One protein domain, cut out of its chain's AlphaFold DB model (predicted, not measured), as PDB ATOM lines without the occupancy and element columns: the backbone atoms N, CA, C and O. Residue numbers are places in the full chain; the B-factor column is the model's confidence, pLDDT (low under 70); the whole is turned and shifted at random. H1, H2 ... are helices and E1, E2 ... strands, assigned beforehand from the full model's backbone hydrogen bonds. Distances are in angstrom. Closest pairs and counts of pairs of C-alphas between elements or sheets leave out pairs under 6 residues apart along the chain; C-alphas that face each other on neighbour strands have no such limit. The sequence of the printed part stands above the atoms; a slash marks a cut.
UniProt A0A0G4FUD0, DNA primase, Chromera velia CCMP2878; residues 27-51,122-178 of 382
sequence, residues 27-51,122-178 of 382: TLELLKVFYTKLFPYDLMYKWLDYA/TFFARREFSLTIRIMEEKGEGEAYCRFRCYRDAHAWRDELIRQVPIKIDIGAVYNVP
ATOM      1  N   THR A  27      32.813 -20.326 -17.731       88.75
ATOM      2  CA  THR A  27      31.991 -19.884 -16.594       88.75
ATOM      3  C   THR A  27      32.782 -18.995 -15.636       88.75
ATOM      4  O   THR A  27      34.014 -19.077 -15.550       88.75
ATOM      5  N   LEU A  28      32.076 -18.147 -14.883       90.44
ATOM      6  CA  LEU A  28      32.692 -17.292 -13.865       90.44
ATOM      7  C   LEU A  28      33.314 -18.117 -12.730       90.44
ATOM      8  O   LEU A  28      34.310 -17.703 -12.140       90.44
ATOM      9  N   GLU A  29      32.800 -19.314 -12.451       92.06
ATOM     10  CA  GLU A  29      33.386 -20.245 -11.484       92.06
ATOM     11  C   GLU A  29      34.760 -20.733 -11.949       92.06
ATOM     12  O   GLU A  29      35.705 -20.733 -11.159       92.06
ATOM     13  N   LEU A  30      34.904 -21.095 -13.232       94.12
ATOM     14  CA  LEU A  30      36.203 -21.470 -13.801       94.12
ATOM     15  C   LEU A  30      37.192 -20.304 -13.730       94.12
ATOM     16  O   LEU A  30      38.344 -20.494 -13.333       94.12
ATOM     17  N   LEU A  31      36.735 -19.092 -14.045       95.25
ATOM     18  CA  LEU A  31      37.551 -17.885 -13.950       95.25
ATOM     19  C   LEU A  31      37.966 -17.582 -12.498       95.25
ATOM     20  O   LEU A  31      39.120 -17.246 -12.234       95.25
ATOM     21  N   LYS A  32      37.071 -17.786 -11.526       96.12
ATOM     22  CA  LYS A  32      37.385 -17.647 -10.099       96.12
ATOM     23  C   LYS A  32      38.411 -18.679  -9.638       96.12
ATOM     24  O   LYS A  32      39.316 -18.337  -8.874       96.12
ATOM     25  N   VAL A  33      38.323 -19.926 -10.108       97.19
ATOM     26  CA  VAL A  33      39.346 -20.956  -9.849       97.19
ATOM     27  C   VAL A  33      40.686 -20.543 -10.454       97.19
ATOM     28  O   VAL A  33      41.705 -20.626  -9.767       97.19
ATOM     29  N   PHE A  34      40.690 -20.033 -11.688       97.50
ATOM     30  CA  PHE A  34      41.888 -19.509 -12.338       97.50
ATOM     31  C   PHE A  34      42.537 -18.388 -11.513       97.50
ATOM     32  O   PHE A  34      43.710 -18.510 -11.157       97.50
ATOM     33  N   TYR A  35      41.780 -17.370 -11.093       98.25
ATOM     34  CA  TYR A  35      42.299 -16.319 -10.207       98.25
ATOM     35  C   TYR A  35      42.730 -16.845  -8.837       98.25
ATOM     36  O   TYR A  35      43.644 -16.302  -8.230       98.25
ATOM     37  N   THR A  36      42.123 -17.912  -8.330       97.75
ATOM     38  CA  THR A  36      42.487 -18.448  -7.012       97.75
ATOM     39  C   THR A  36      43.783 -19.259  -7.049       97.75
ATOM     40  O   THR A  36      44.522 -19.254  -6.057       97.75
ATOM     41  N   LYS A  37      44.028 -19.989  -8.146       97.56
ATOM     42  CA  LYS A  37      45.012 -21.083  -8.203       97.56
ATOM     43  C   LYS A  37      46.102 -20.928  -9.261       97.56
ATOM     44  O   LYS A  37      47.169 -21.499  -9.070       97.56
ATOM     45  N   LEU A  38      45.832 -20.234 -10.366       98.06
ATOM     46  CA  LEU A  38      46.680 -20.270 -11.564       98.06
ATOM     47  C   LEU A  38      47.224 -18.900 -11.971       98.06
ATOM     48  O   LEU A  38      48.317 -18.836 -12.526       98.06
ATOM     49  N   PHE A  39      46.489 -17.814 -11.714       98.31
ATOM     50  CA  PHE A  39      46.947 -16.479 -12.092       98.31
ATOM     51  C   PHE A  39      48.271 -16.137 -11.371       98.31
ATOM     52  O   PHE A  39      48.336 -16.222 -10.141       98.31
ATOM     53  N   PRO A  40      49.338 -15.757 -12.098       97.75
ATOM     54  CA  PRO A  40      50.685 -15.673 -11.538       97.75
ATOM     55  C   PRO A  40      50.962 -14.307 -10.887       97.75
ATOM     56  O   PRO A  40      51.786 -13.532 -11.371       97.75
ATOM     57  N   TYR A  41      50.279 -14.004  -9.777       97.94
ATOM     58  CA  TYR A  41      50.330 -12.692  -9.109       97.94
ATOM     59  C   TYR A  41      51.744 -12.187  -8.824       97.94
ATOM     60  O   TYR A  41      52.050 -11.044  -9.149       97.94
ATOM     61  N   ASP A  42      52.616 -13.032  -8.271       96.00
ATOM     62  CA  ASP A  42      53.975 -12.622  -7.903       96.00
ATOM     63  C   ASP A  42      54.823 -12.273  -9.130       96.00
ATOM     64  O   ASP A  42      55.590 -11.310  -9.106       96.00
ATOM     65  N   LEU A  43      54.666 -13.017 -10.232       96.00
ATOM     66  CA  LEU A  43      55.369 -12.727 -11.484       96.00
ATOM     67  C   LEU A  43      54.829 -11.455 -12.140       96.00
ATOM     68  O   LEU A  43      55.619 -10.633 -12.600       96.00
ATOM     69  N   MET A  44      53.508 -11.269 -12.142       97.06
ATOM     70  CA  MET A  44      52.877 -10.064 -12.681       97.06
ATOM     71  C   MET A  44      53.269  -8.824 -11.871       97.06
ATOM     72  O   MET A  44      53.635  -7.805 -12.448       97.06
ATOM     73  N   TYR A  45      53.266  -8.917 -10.539       95.56
ATOM     74  CA  TYR A  45      53.739  -7.851  -9.658       95.56
ATOM     75  C   TYR A  45      55.225  -7.556  -9.897       95.56
ATOM     76  O   TYR A  45      55.599  -6.405 -10.106       95.56
ATOM     77  N   LYS A  46      56.075  -8.590  -9.963       93.00
ATOM     78  CA  LYS A  46      57.510  -8.439 -10.251       93.00
ATOM     79  C   LYS A  46      57.767  -7.756 -11.596       93.00
ATOM     80  O   LYS A  46      58.687  -6.943 -11.689       93.00
ATOM     81  N   TRP A  47      56.980  -8.085 -12.620       94.81
ATOM     82  CA  TRP A  47      57.049  -7.434 -13.927       94.81
ATOM     83  C   TRP A  47      56.630  -5.961 -13.842       94.81
ATOM     84  O   TRP A  47      57.378  -5.095 -14.284       94.81
ATOM     85  N   LEU A  48      55.474  -5.667 -13.244       95.81
ATOM     86  CA  LEU A  48      54.838  -4.349 -13.324       95.81
ATOM     87  C   LEU A  48      55.330  -3.329 -12.287       95.81
ATOM     88  O   LEU A  48      55.117  -2.133 -12.486       95.81
ATOM     89  N   ASP A  49      55.960  -3.771 -11.196       92.75
ATOM     90  CA  ASP A  49      56.498  -2.894 -10.145       92.75
ATOM     91  C   ASP A  49      57.908  -2.371 -10.479       92.75
ATOM     92  O   ASP A  49      58.331  -1.336  -9.973       92.75
ATOM     93  N   TYR A  50      58.663  -3.088 -11.325       87.88
ATOM     94  CA  TYR A  50      60.040  -2.769 -11.744       87.88
ATOM     95  C   TYR A  50      61.041  -2.452 -10.618       87.88
ATOM     96  O   TYR A  50      62.166  -2.029 -10.885       87.88
ATOM     97  N   ALA A  51      60.693  -2.716  -9.357       72.44
ATOM     98  CA  ALA A  51      61.491  -2.407  -8.173       72.44
ATOM     99  C   ALA A  51      62.849  -3.132  -8.110       72.44
ATOM    100  O   ALA A  51      63.675  -2.816  -7.246       72.44
ATOM    101  N   THR A 122      56.058   2.958  -4.102       83.56
ATOM    102  CA  THR A 122      54.653   3.140  -4.491       83.56
ATOM    103  C   THR A 122      54.405   2.845  -5.966       83.56
ATOM    104  O   THR A 122      53.307   3.094  -6.445       83.56
ATOM    105  N   PHE A 123      55.388   2.332  -6.717       91.56
ATOM    106  CA  PHE A 123      55.281   2.207  -8.172       91.56
ATOM    107  C   PHE A 123      54.041   1.410  -8.598       91.56
ATOM    108  O   PHE A 123      53.238   1.929  -9.372       91.56
ATOM    109  N   PHE A 124      53.818   0.228  -8.017       95.19
ATOM    110  CA  PHE A 124      52.613  -0.562  -8.276       95.19
ATOM    111  C   PHE A 124      51.302   0.151  -7.885       95.19
ATOM    112  O   PHE A 124      50.332   0.105  -8.635       95.19
ATOM    113  N   ALA A 125      51.282   0.910  -6.784       95.94
ATOM    114  CA  ALA A 125      50.105   1.689  -6.364       95.94
ATOM    115  C   ALA A 125      49.791   2.878  -7.292       95.94
ATOM    116  O   ALA A 125      48.667   3.379  -7.322       95.94
ATOM    117  N   ARG A 126      50.780   3.334  -8.066       96.56
ATOM    118  CA  ARG A 126      50.617   4.364  -9.100       96.56
ATOM    119  C   ARG A 126      50.186   3.786 -10.447       96.56
ATOM    120  O   ARG A 126      49.856   4.561 -11.340       96.56
ATOM    121  N   ARG A 127      50.201   2.461 -10.618       97.75
ATOM    122  CA  ARG A 127      49.736   1.787 -11.834       97.75
ATOM    123  C   ARG A 127      48.212   1.734 -11.852       97.75
ATOM    124  O   ARG A 127      47.594   1.220 -10.924       97.75
ATOM    125  N   GLU A 128      47.622   2.212 -12.940       98.06
ATOM    126  CA  GLU A 128      46.208   1.987 -13.230       98.06
ATOM    127  C   GLU A 128      45.982   0.574 -13.770       98.06
ATOM    128  O   GLU A 128      46.689   0.101 -14.660       98.06
ATOM    129  N   PHE A 129      44.922  -0.049 -13.276       98.50
ATOM    130  CA  PHE A 129      44.267  -1.201 -13.866       98.50
ATOM    131  C   PHE A 129      42.819  -0.833 -14.186       98.50
ATOM    132  O   PHE A 129      42.179  -0.087 -13.435       98.50
ATOM    133  N   SER A 130      42.295  -1.388 -15.275       98.31
ATOM    134  CA  SER A 130      40.857  -1.423 -15.527       98.31
ATOM    135  C   SER A 130      40.348  -2.851 -15.445       98.31
ATOM    136  O   SER A 130      41.026  -3.780 -15.882       98.31
ATOM    137  N   LEU A 131      39.161  -3.021 -14.870       98.25
ATOM    138  CA  LEU A 131      38.490  -4.306 -14.751       98.25
ATOM    139  C   LEU A 131      37.169  -4.262 -15.517       98.25
ATOM    140  O   LEU A 131      36.318  -3.426 -15.213       98.25
ATOM    141  N   THR A 132      36.968  -5.191 -16.447       97.38
ATOM    142  CA  THR A 132      35.636  -5.461 -17.004       97.38
ATOM    143  C   THR A 132      34.994  -6.566 -16.183       97.38
ATOM    144  O   THR A 132      35.526  -7.674 -16.115       97.38
ATOM    145  N   ILE A 133      33.862  -6.277 -15.549       94.94
ATOM    146  CA  ILE A 133      33.140  -7.206 -14.675       94.94
ATOM    147  C   ILE A 133      31.788  -7.503 -15.316       94.94
ATOM    148  O   ILE A 133      31.074  -6.579 -15.699       94.94
ATOM    149  N   ARG A 134      31.427  -8.784 -15.429       90.56
ATOM    150  CA  ARG A 134      30.087  -9.172 -15.880       90.56
ATOM    151  C   ARG A 134      29.078  -8.872 -14.770       90.56
ATOM    152  O   ARG A 134      29.286  -9.288 -13.632       90.56
ATOM    153  N   ILE A 135      27.991  -8.192 -15.112       87.50
ATOM    154  CA  ILE A 135      26.861  -7.925 -14.223       87.50
ATOM    155  C   ILE A 135      25.672  -8.754 -14.702       87.50
ATOM    156  O   ILE A 135      25.403  -8.845 -15.897       87.50
ATOM    157  N   MET A 136      24.968  -9.366 -13.753       80.62
ATOM    158  CA  MET A 136      23.666  -9.970 -14.011       80.62
ATOM    159  C   MET A 136      22.594  -8.933 -13.688       80.62
ATOM    160  O   MET A 136      22.457  -8.534 -12.533       80.62
ATOM    161  N   GLU A 137      21.858  -8.485 -14.699       79.44
ATOM    162  CA  GLU A 137      20.738  -7.559 -14.551       79.44
ATOM    163  C   GLU A 137      19.407  -8.293 -14.752       79.44
ATOM    164  O   GLU A 137      19.344  -9.348 -15.385       79.44
ATOM    165  N   GLU A 138      18.306  -7.713 -14.268       76.56
ATOM    166  CA  GLU A 138      16.961  -8.298 -14.395       76.56
ATOM    167  C   GLU A 138      16.544  -8.573 -15.856       76.56
ATOM    168  O   GLU A 138      15.671  -9.404 -16.105       76.56
ATOM    169  N   LYS A 139      17.159  -7.884 -16.830       73.50
ATOM    170  CA  LYS A 139      16.847  -7.983 -18.267       73.50
ATOM    171  C   LYS A 139      17.930  -8.667 -19.111       73.50
ATOM    172  O   LYS A 139      17.758  -8.741 -20.327       73.50
ATOM    173  N   GLY A 140      19.012  -9.168 -18.513       76.81
ATOM    174  CA  GLY A 140      20.077  -9.856 -19.246       76.81
ATOM    175  C   GLY A 140      21.469  -9.692 -18.641       76.81
ATOM    176  O   GLY A 140      21.633  -9.255 -17.504       76.81
ATOM    177  N   GLU A 141      22.483 -10.067 -19.418       81.44
ATOM    178  CA  GLU A 141      23.889  -9.878 -19.052       81.44
ATOM    179  C   GLU A 141      24.359  -8.468 -19.445       81.44
ATOM    180  O   GLU A 141      24.180  -8.044 -20.588       81.44
ATOM    181  N   GLY A 142      24.987  -7.765 -18.503       86.81
ATOM    182  CA  GLY A 142      25.668  -6.489 -18.709       86.81
ATOM    183  C   GLY A 142      27.163  -6.581 -18.390       86.81
ATOM    184  O   GLY A 142      27.653  -7.574 -17.847       86.81
ATOM    185  N   GLU A 143      27.909  -5.522 -18.700       91.62
ATOM    186  CA  GLU A 143      29.322  -5.385 -18.329       91.62
ATOM    187  C   GLU A 143      29.552  -4.024 -17.663       91.62
ATOM    188  O   GLU A 143      29.179  -2.989 -18.210       91.62
ATOM    189  N   ALA A 144      30.212  -4.010 -16.503       93.44
ATOM    190  CA  ALA A 144      30.745  -2.790 -15.906       93.44
ATOM    191  C   ALA A 144      32.226  -2.635 -16.225       93.44
ATOM    192  O   ALA A 144      33.024  -3.552 -16.016       93.44
ATOM    193  N   TYR A 145      32.600  -1.430 -16.652       95.56
ATOM    194  CA  TYR A 145      33.984  -1.046 -16.888       95.56
ATOM    195  C   TYR A 145      34.511  -0.187 -15.735       95.56
ATOM    196  O   TYR A 145      34.171   0.985 -15.591       95.56
ATOM    197  N   CYS A 146      35.341  -0.784 -14.884       95.88
ATOM    198  CA  CYS A 146      35.866  -0.165 -13.674       95.88
ATOM    199  C   CYS A 146      37.303   0.326 -13.879       95.88
ATOM    200  O   CYS A 146      38.246  -0.446 -13.694       95.88
ATOM    201  N   ARG A 147      37.470   1.614 -14.190       97.00
ATOM    202  CA  ARG A 147      38.783   2.264 -14.340       97.00
ATOM    203  C   ARG A 147      39.408   2.698 -13.016       97.00
ATOM    204  O   ARG A 147      38.768   2.662 -11.965       97.00
ATOM    205  N   PHE A 148      40.658   3.160 -13.097       96.06
ATOM    206  CA  PHE A 148      41.398   3.754 -11.983       96.06
ATOM    207  C   PHE A 148      41.499   2.839 -10.754       96.06
ATOM    208  O   PHE A 148      41.528   3.304  -9.615       96.06
ATOM    209  N   ARG A 149      41.574   1.520 -10.975       97.69
ATOM    210  CA  ARG A 149      41.931   0.572  -9.918       97.69
ATOM    211  C   ARG A 149      43.444   0.575  -9.736       97.69
ATOM    212  O   ARG A 149      44.188   0.702 -10.702       97.69
ATOM    213  N   CYS A 150      43.898   0.414  -8.502       96.81
ATOM    214  CA  CYS A 150      45.308   0.260  -8.168       96.81
ATOM    215  C   CYS A 150      45.459  -0.598  -6.921       96.81
ATOM    216  O   CYS A 150      44.541  -0.696  -6.103       96.81
ATOM    217  N   TYR A 151      46.641  -1.174  -6.755       96.56
ATOM    218  CA  TYR A 151      46.929  -2.094  -5.666       96.56
ATOM    219  C   TYR A 151      48.311  -1.796  -5.110       96.56
ATOM    220  O   TYR A 151      49.196  -1.342  -5.830       96.56
ATOM    221  N   ARG A 152      48.504  -2.042  -3.816       94.06
ATOM    222  CA  ARG A 152      49.796  -1.794  -3.164       94.06
ATOM    223  C   ARG A 152      50.810  -2.919  -3.383       94.06
ATOM    224  O   ARG A 152      52.002  -2.654  -3.402       94.06
ATOM    225  N   ASP A 153      50.337  -4.154  -3.529       94.56
ATOM    226  CA  ASP A 153      51.152  -5.364  -3.597       94.56
ATOM    227  C   ASP A 153      50.396  -6.496  -4.327       94.56
ATOM    228  O   ASP A 153      49.215  -6.361  -4.675       94.56
ATOM    229  N   ALA A 154      51.085  -7.617  -4.568       96.44
ATOM    230  CA  ALA A 154      50.522  -8.802  -5.216       96.44
ATOM    231  C   ALA A 154      49.333  -9.410  -4.444       96.44
ATOM    232  O   ALA A 154      48.396  -9.919  -5.061       96.44
ATOM    233  N   HIS A 155      49.344  -9.339  -3.107       97.19
ATOM    234  CA  HIS A 155      48.298  -9.907  -2.255       97.19
ATOM    235  C   HIS A 155      46.999  -9.104  -2.357       97.19
ATOM    236  O   HIS A 155      45.936  -9.673  -2.588       97.19
ATOM    237  N   ALA A 156      47.082  -7.778  -2.248       97.25
ATOM    238  CA  ALA A 156      45.944  -6.879  -2.399       97.25
ATOM    239  C   ALA A 156      45.310  -7.008  -3.791       97.25
ATOM    240  O   ALA A 156      44.087  -6.988  -3.920       97.25
ATOM    241  N   TRP A 157      46.132  -7.184  -4.830       97.81
ATOM    242  CA  TRP A 157      45.623  -7.429  -6.177       97.81
ATOM    243  C   TRP A 157      44.914  -8.784  -6.286       97.81
ATOM    244  O   TRP A 157      43.820  -8.861  -6.844       97.81
ATOM    245  N   ARG A 158      45.496  -9.839  -5.703       98.38
ATOM    246  CA  ARG A 158      44.892 -11.177  -5.644       98.38
ATOM    247  C   ARG A 158      43.526 -11.179  -4.979       98.38
ATOM    248  O   ARG A 158      42.587 -11.741  -5.542       98.38
ATOM    249  N   ASP A 159      43.417 -10.564  -3.810       98.38
ATOM    250  CA  ASP A 159      42.156 -10.514  -3.073       98.38
ATOM    251  C   ASP A 159      41.066  -9.826  -3.901       98.38
ATOM    252  O   ASP A 159      39.942 -10.325  -3.974       98.38
ATOM    253  N   GLU A 160      41.406  -8.740  -4.605       97.69
ATOM    254  CA  GLU A 160      40.450  -8.038  -5.459       97.69
ATOM    255  C   GLU A 160      40.039  -8.861  -6.689       97.69
ATOM    256  O   GLU A 160      38.844  -8.951  -6.975       97.69
ATOM    257  N   LEU A 161      40.974  -9.498  -7.406       98.19
ATOM    258  CA  LEU A 161      40.626 -10.293  -8.594       98.19
ATOM    259  C   LEU A 161      39.770 -11.517  -8.242       98.19
ATOM    260  O   LEU A 161      38.853 -11.859  -8.987       98.19
ATOM    261  N   ILE A 162      40.009 -12.152  -7.092       97.81
ATOM    262  CA  ILE A 162      39.174 -13.262  -6.603       97.81
ATOM    263  C   ILE A 162      37.784 -12.769  -6.183       97.81
ATOM    264  O   ILE A 162      36.798 -13.497  -6.341       97.81
ATOM    265  N   ARG A 163      37.699 -11.552  -5.634       96.44
ATOM    266  CA  ARG A 163      36.444 -10.949  -5.181       96.44
ATOM    267  C   ARG A 163      35.567 -10.493  -6.345       96.44
ATOM    268  O   ARG A 163      34.372 -10.764  -6.324       96.44
ATOM    269  N   GLN A 164      36.152  -9.815  -7.329       95.56
ATOM    270  CA  GLN A 164      35.434  -9.209  -8.457       95.56
ATOM    271  C   GLN A 164      35.277 -10.148  -9.656       95.56
ATOM    272  O   GLN A 164      34.373  -9.955 -10.458       95.56
ATOM    273  N   VAL A 165      36.166 -11.140  -9.796       96.69
ATOM    274  CA  VAL A 165      36.195 -12.108 -10.908       96.69
ATOM    275  C   VAL A 165      36.059 -11.417 -12.281       96.69
ATOM    276  O   VAL A 165      35.144 -11.718 -13.049       96.69
ATOM    277  N   PRO A 166      36.942 -10.456 -12.615       97.06
ATOM    278  CA  PRO A 166      36.802  -9.678 -13.840       97.06
ATOM    279  C   PRO A 166      37.057 -10.537 -15.080       97.06
ATOM    280  O   PRO A 166      38.011 -11.314 -15.123       97.06
ATOM    281  N   ILE A 167      36.235 -10.367 -16.113       96.00
ATOM    282  CA  ILE A 167      36.349 -11.086 -17.389       96.00
ATOM    283  C   ILE A 167      37.453 -10.521 -18.292       96.00
ATOM    284  O   ILE A 167      37.922 -11.223 -19.186       96.00
ATOM    285  N   LYS A 168      37.880  -9.272 -18.059       96.69
ATOM    286  CA  LYS A 168      39.028  -8.635 -18.724       96.69
ATOM    287  C   LYS A 168      39.775  -7.742 -17.737       96.69
ATOM    288  O   LYS A 168      39.165  -7.153 -16.842       96.69
ATOM    289  N   ILE A 169      41.089  -7.647 -17.918       98.25
ATOM    290  CA  ILE A 169      41.975  -6.775 -17.146       98.25
ATOM    291  C   ILE A 169      42.812  -5.975 -18.139       98.25
ATOM    292  O   ILE A 169      43.592  -6.565 -18.886       98.25
ATOM    293  N   ASP A 170      42.696  -4.651 -18.099       98.19
ATOM    294  CA  ASP A 170      43.566  -3.755 -18.861       98.19
ATOM    295  C   ASP A 170      44.634  -3.158 -17.946       98.19
ATOM    296  O   ASP A 170      44.348  -2.734 -16.821       98.19
ATOM    297  N   ILE A 171      45.872  -3.087 -18.437       98.50
ATOM    298  CA  ILE A 171      47.003  -2.499 -17.710       98.50
ATOM    299  C   ILE A 171      47.277  -1.093 -18.266       98.50
ATOM    300  O   ILE A 171      47.700  -0.903 -19.415       98.50
ATOM    301  N   GLY A 172      47.019  -0.095 -17.425       97.88
ATOM    302  CA  GLY A 172      47.121   1.325 -17.735       97.88
ATOM    303  C   GLY A 172      48.516   1.908 -17.514       97.88
ATOM    304  O   GLY A 172      49.524   1.200 -17.432       97.88
ATOM    305  N   ALA A 173      48.578   3.236 -17.458       97.75
ATOM    306  CA  ALA A 173      49.806   3.971 -17.176       97.75
ATOM    307  C   ALA A 173      50.162   3.936 -15.681       97.75
ATOM    308  O   ALA A 173      49.336   3.625 -14.822       97.75
ATOM    309  N   VAL A 174      51.406   4.283 -15.378       97.62
ATOM    310  CA  VAL A 174      51.849   4.709 -14.051       97.62
ATOM    311  C   VAL A 174      51.637   6.209 -13.959       97.62
ATOM    312  O   VAL A 174      52.028   6.945 -14.864       97.62
ATOM    313  N   TYR A 175      51.042   6.660 -12.865       96.38
ATOM    314  CA  TYR A 175      50.747   8.064 -12.613       96.38
ATOM    315  C   TYR A 175      51.777   8.701 -11.678       96.38
ATOM    316  O   TYR A 175      52.623   8.036 -11.078       96.38
ATOM    317  N   ASN A 176      51.737  10.026 -11.567       94.38
ATOM    318  CA  ASN A 176      52.621  10.775 -10.677       94.38
ATOM    319  C   ASN A 176      52.384  10.480  -9.183       94.38
ATOM    320  O   ASN A 176      53.323  10.595  -8.396       94.38
ATOM    321  N   VAL A 177      51.180  10.041  -8.807       93.06
ATOM    322  CA  VAL A 177      50.773   9.665  -7.440       93.06
ATOM    323  C   VAL A 177      49.976   8.359  -7.438       93.06
ATOM    324  O   VAL A 177      49.588   7.905  -8.521       93.06
ATOM    325  N   PRO A 178      49.746   7.717  -6.273       94.69
ATOM    326  CA  PRO A 178      48.864   6.557  -6.204       94.69
ATOM    327  C   PRO A 178      47.501   6.870  -6.820       94.69
ATOM    328  O   PRO A 178      46.941   7.939  -6.587       94.69
TER     329      PRO A 178
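Overview. This is residues 27 to 51 and 122 to 178 of the 382 residues of the protein "DNA primase" of Chromera velia CCMP2878 (UniProt A0A0G4FUD0). A small three-stranded sheet has the helix H3 over one face, running along the inner strand E1; H1 packs on H3 and is apart from the sheet, and H2 packs steeply on H3 near residue 154. The turn of the long hairpin E1 and E2, residues 136 to 141, sticks out free. The printed part has 82 residues with three named helices and three named strands in the order H1, H2, E1, E2, H3, E3; the sheet's order is E2, E1, E3, antiparallel throughout, and the class is mixed, helices and strands. The whole is compact, with a radius of gyration of the C-alphas of 13.5 A, and flat, spanning 45 by 27 by 15 A.

Arrangement. H1, residues 28 to 37, touches H3, residues 154 to 164, at a shallow tilt of 15 degrees, opposite ways; their closest C-alphas, of Tyr 35 and Ile 162, are 5.7 A apart. H2, residues 41 to 49, touches H3 at a steep tilt of 64 degrees, opposite ways; their closest C-alphas, of Tyr 41 and Ala 154, are 5.5 A apart. H1 and H2 are apart. E1, residues 127 to 137, and E2, residues 140 to 149, form a hairpin, antiparallel at 162 degrees, with N 133 and O 144 within hydrogen-bond range at 2.9 A. E3, residues 168 to 175, is the antiparallel neighbour of E1 at 149 degrees, with N 130 and O 170 at 2.9 A. H3 is on the sheet at a height of 10.8 A, over E1 and along the strands, at 1 degrees to E1 on the local plane. H2 only just is on the sheet, with 5 pairs of C-alphas within 10 A, and only grazes it with residues 48 to 49. E2, H3 and E3 make a split strand-helix-strand unit, two strands running the same way with E1 between them, and its crossover is right-handed. In H1, H2 and H3 every O i to N i+4 pair is within hydrogen-bond range.

Along the chain. H1 begins with C-alpha 28 at (32.692, -17.292, -13.865) and is 14.1 A long; H2 is 11.6 A long. E1 starts at C-alpha 127, (49.736, 1.787, -11.834), and is 30.6 A long, and E2 is 25.9 A. H3 is 15.4 A long. E3, 21.3 A long, ends with C-alpha 175 at (50.747, 8.064, -12.613).

Size, cuts and confidence. The two C-alphas farthest apart, of Ala 51 and Lys 139, are 46.1 A apart. Residues 52 to 121 are not printed, and C-alphas 51 and 122 are 9.5 A apart across this cut, which lies in the link from H2 to E1. The links H1 to H2, E1 to E2, E2 to H3 and H3 to E3 are tight. The mean pLDDT of the printed part is 94.0, and no printed residue is under 70.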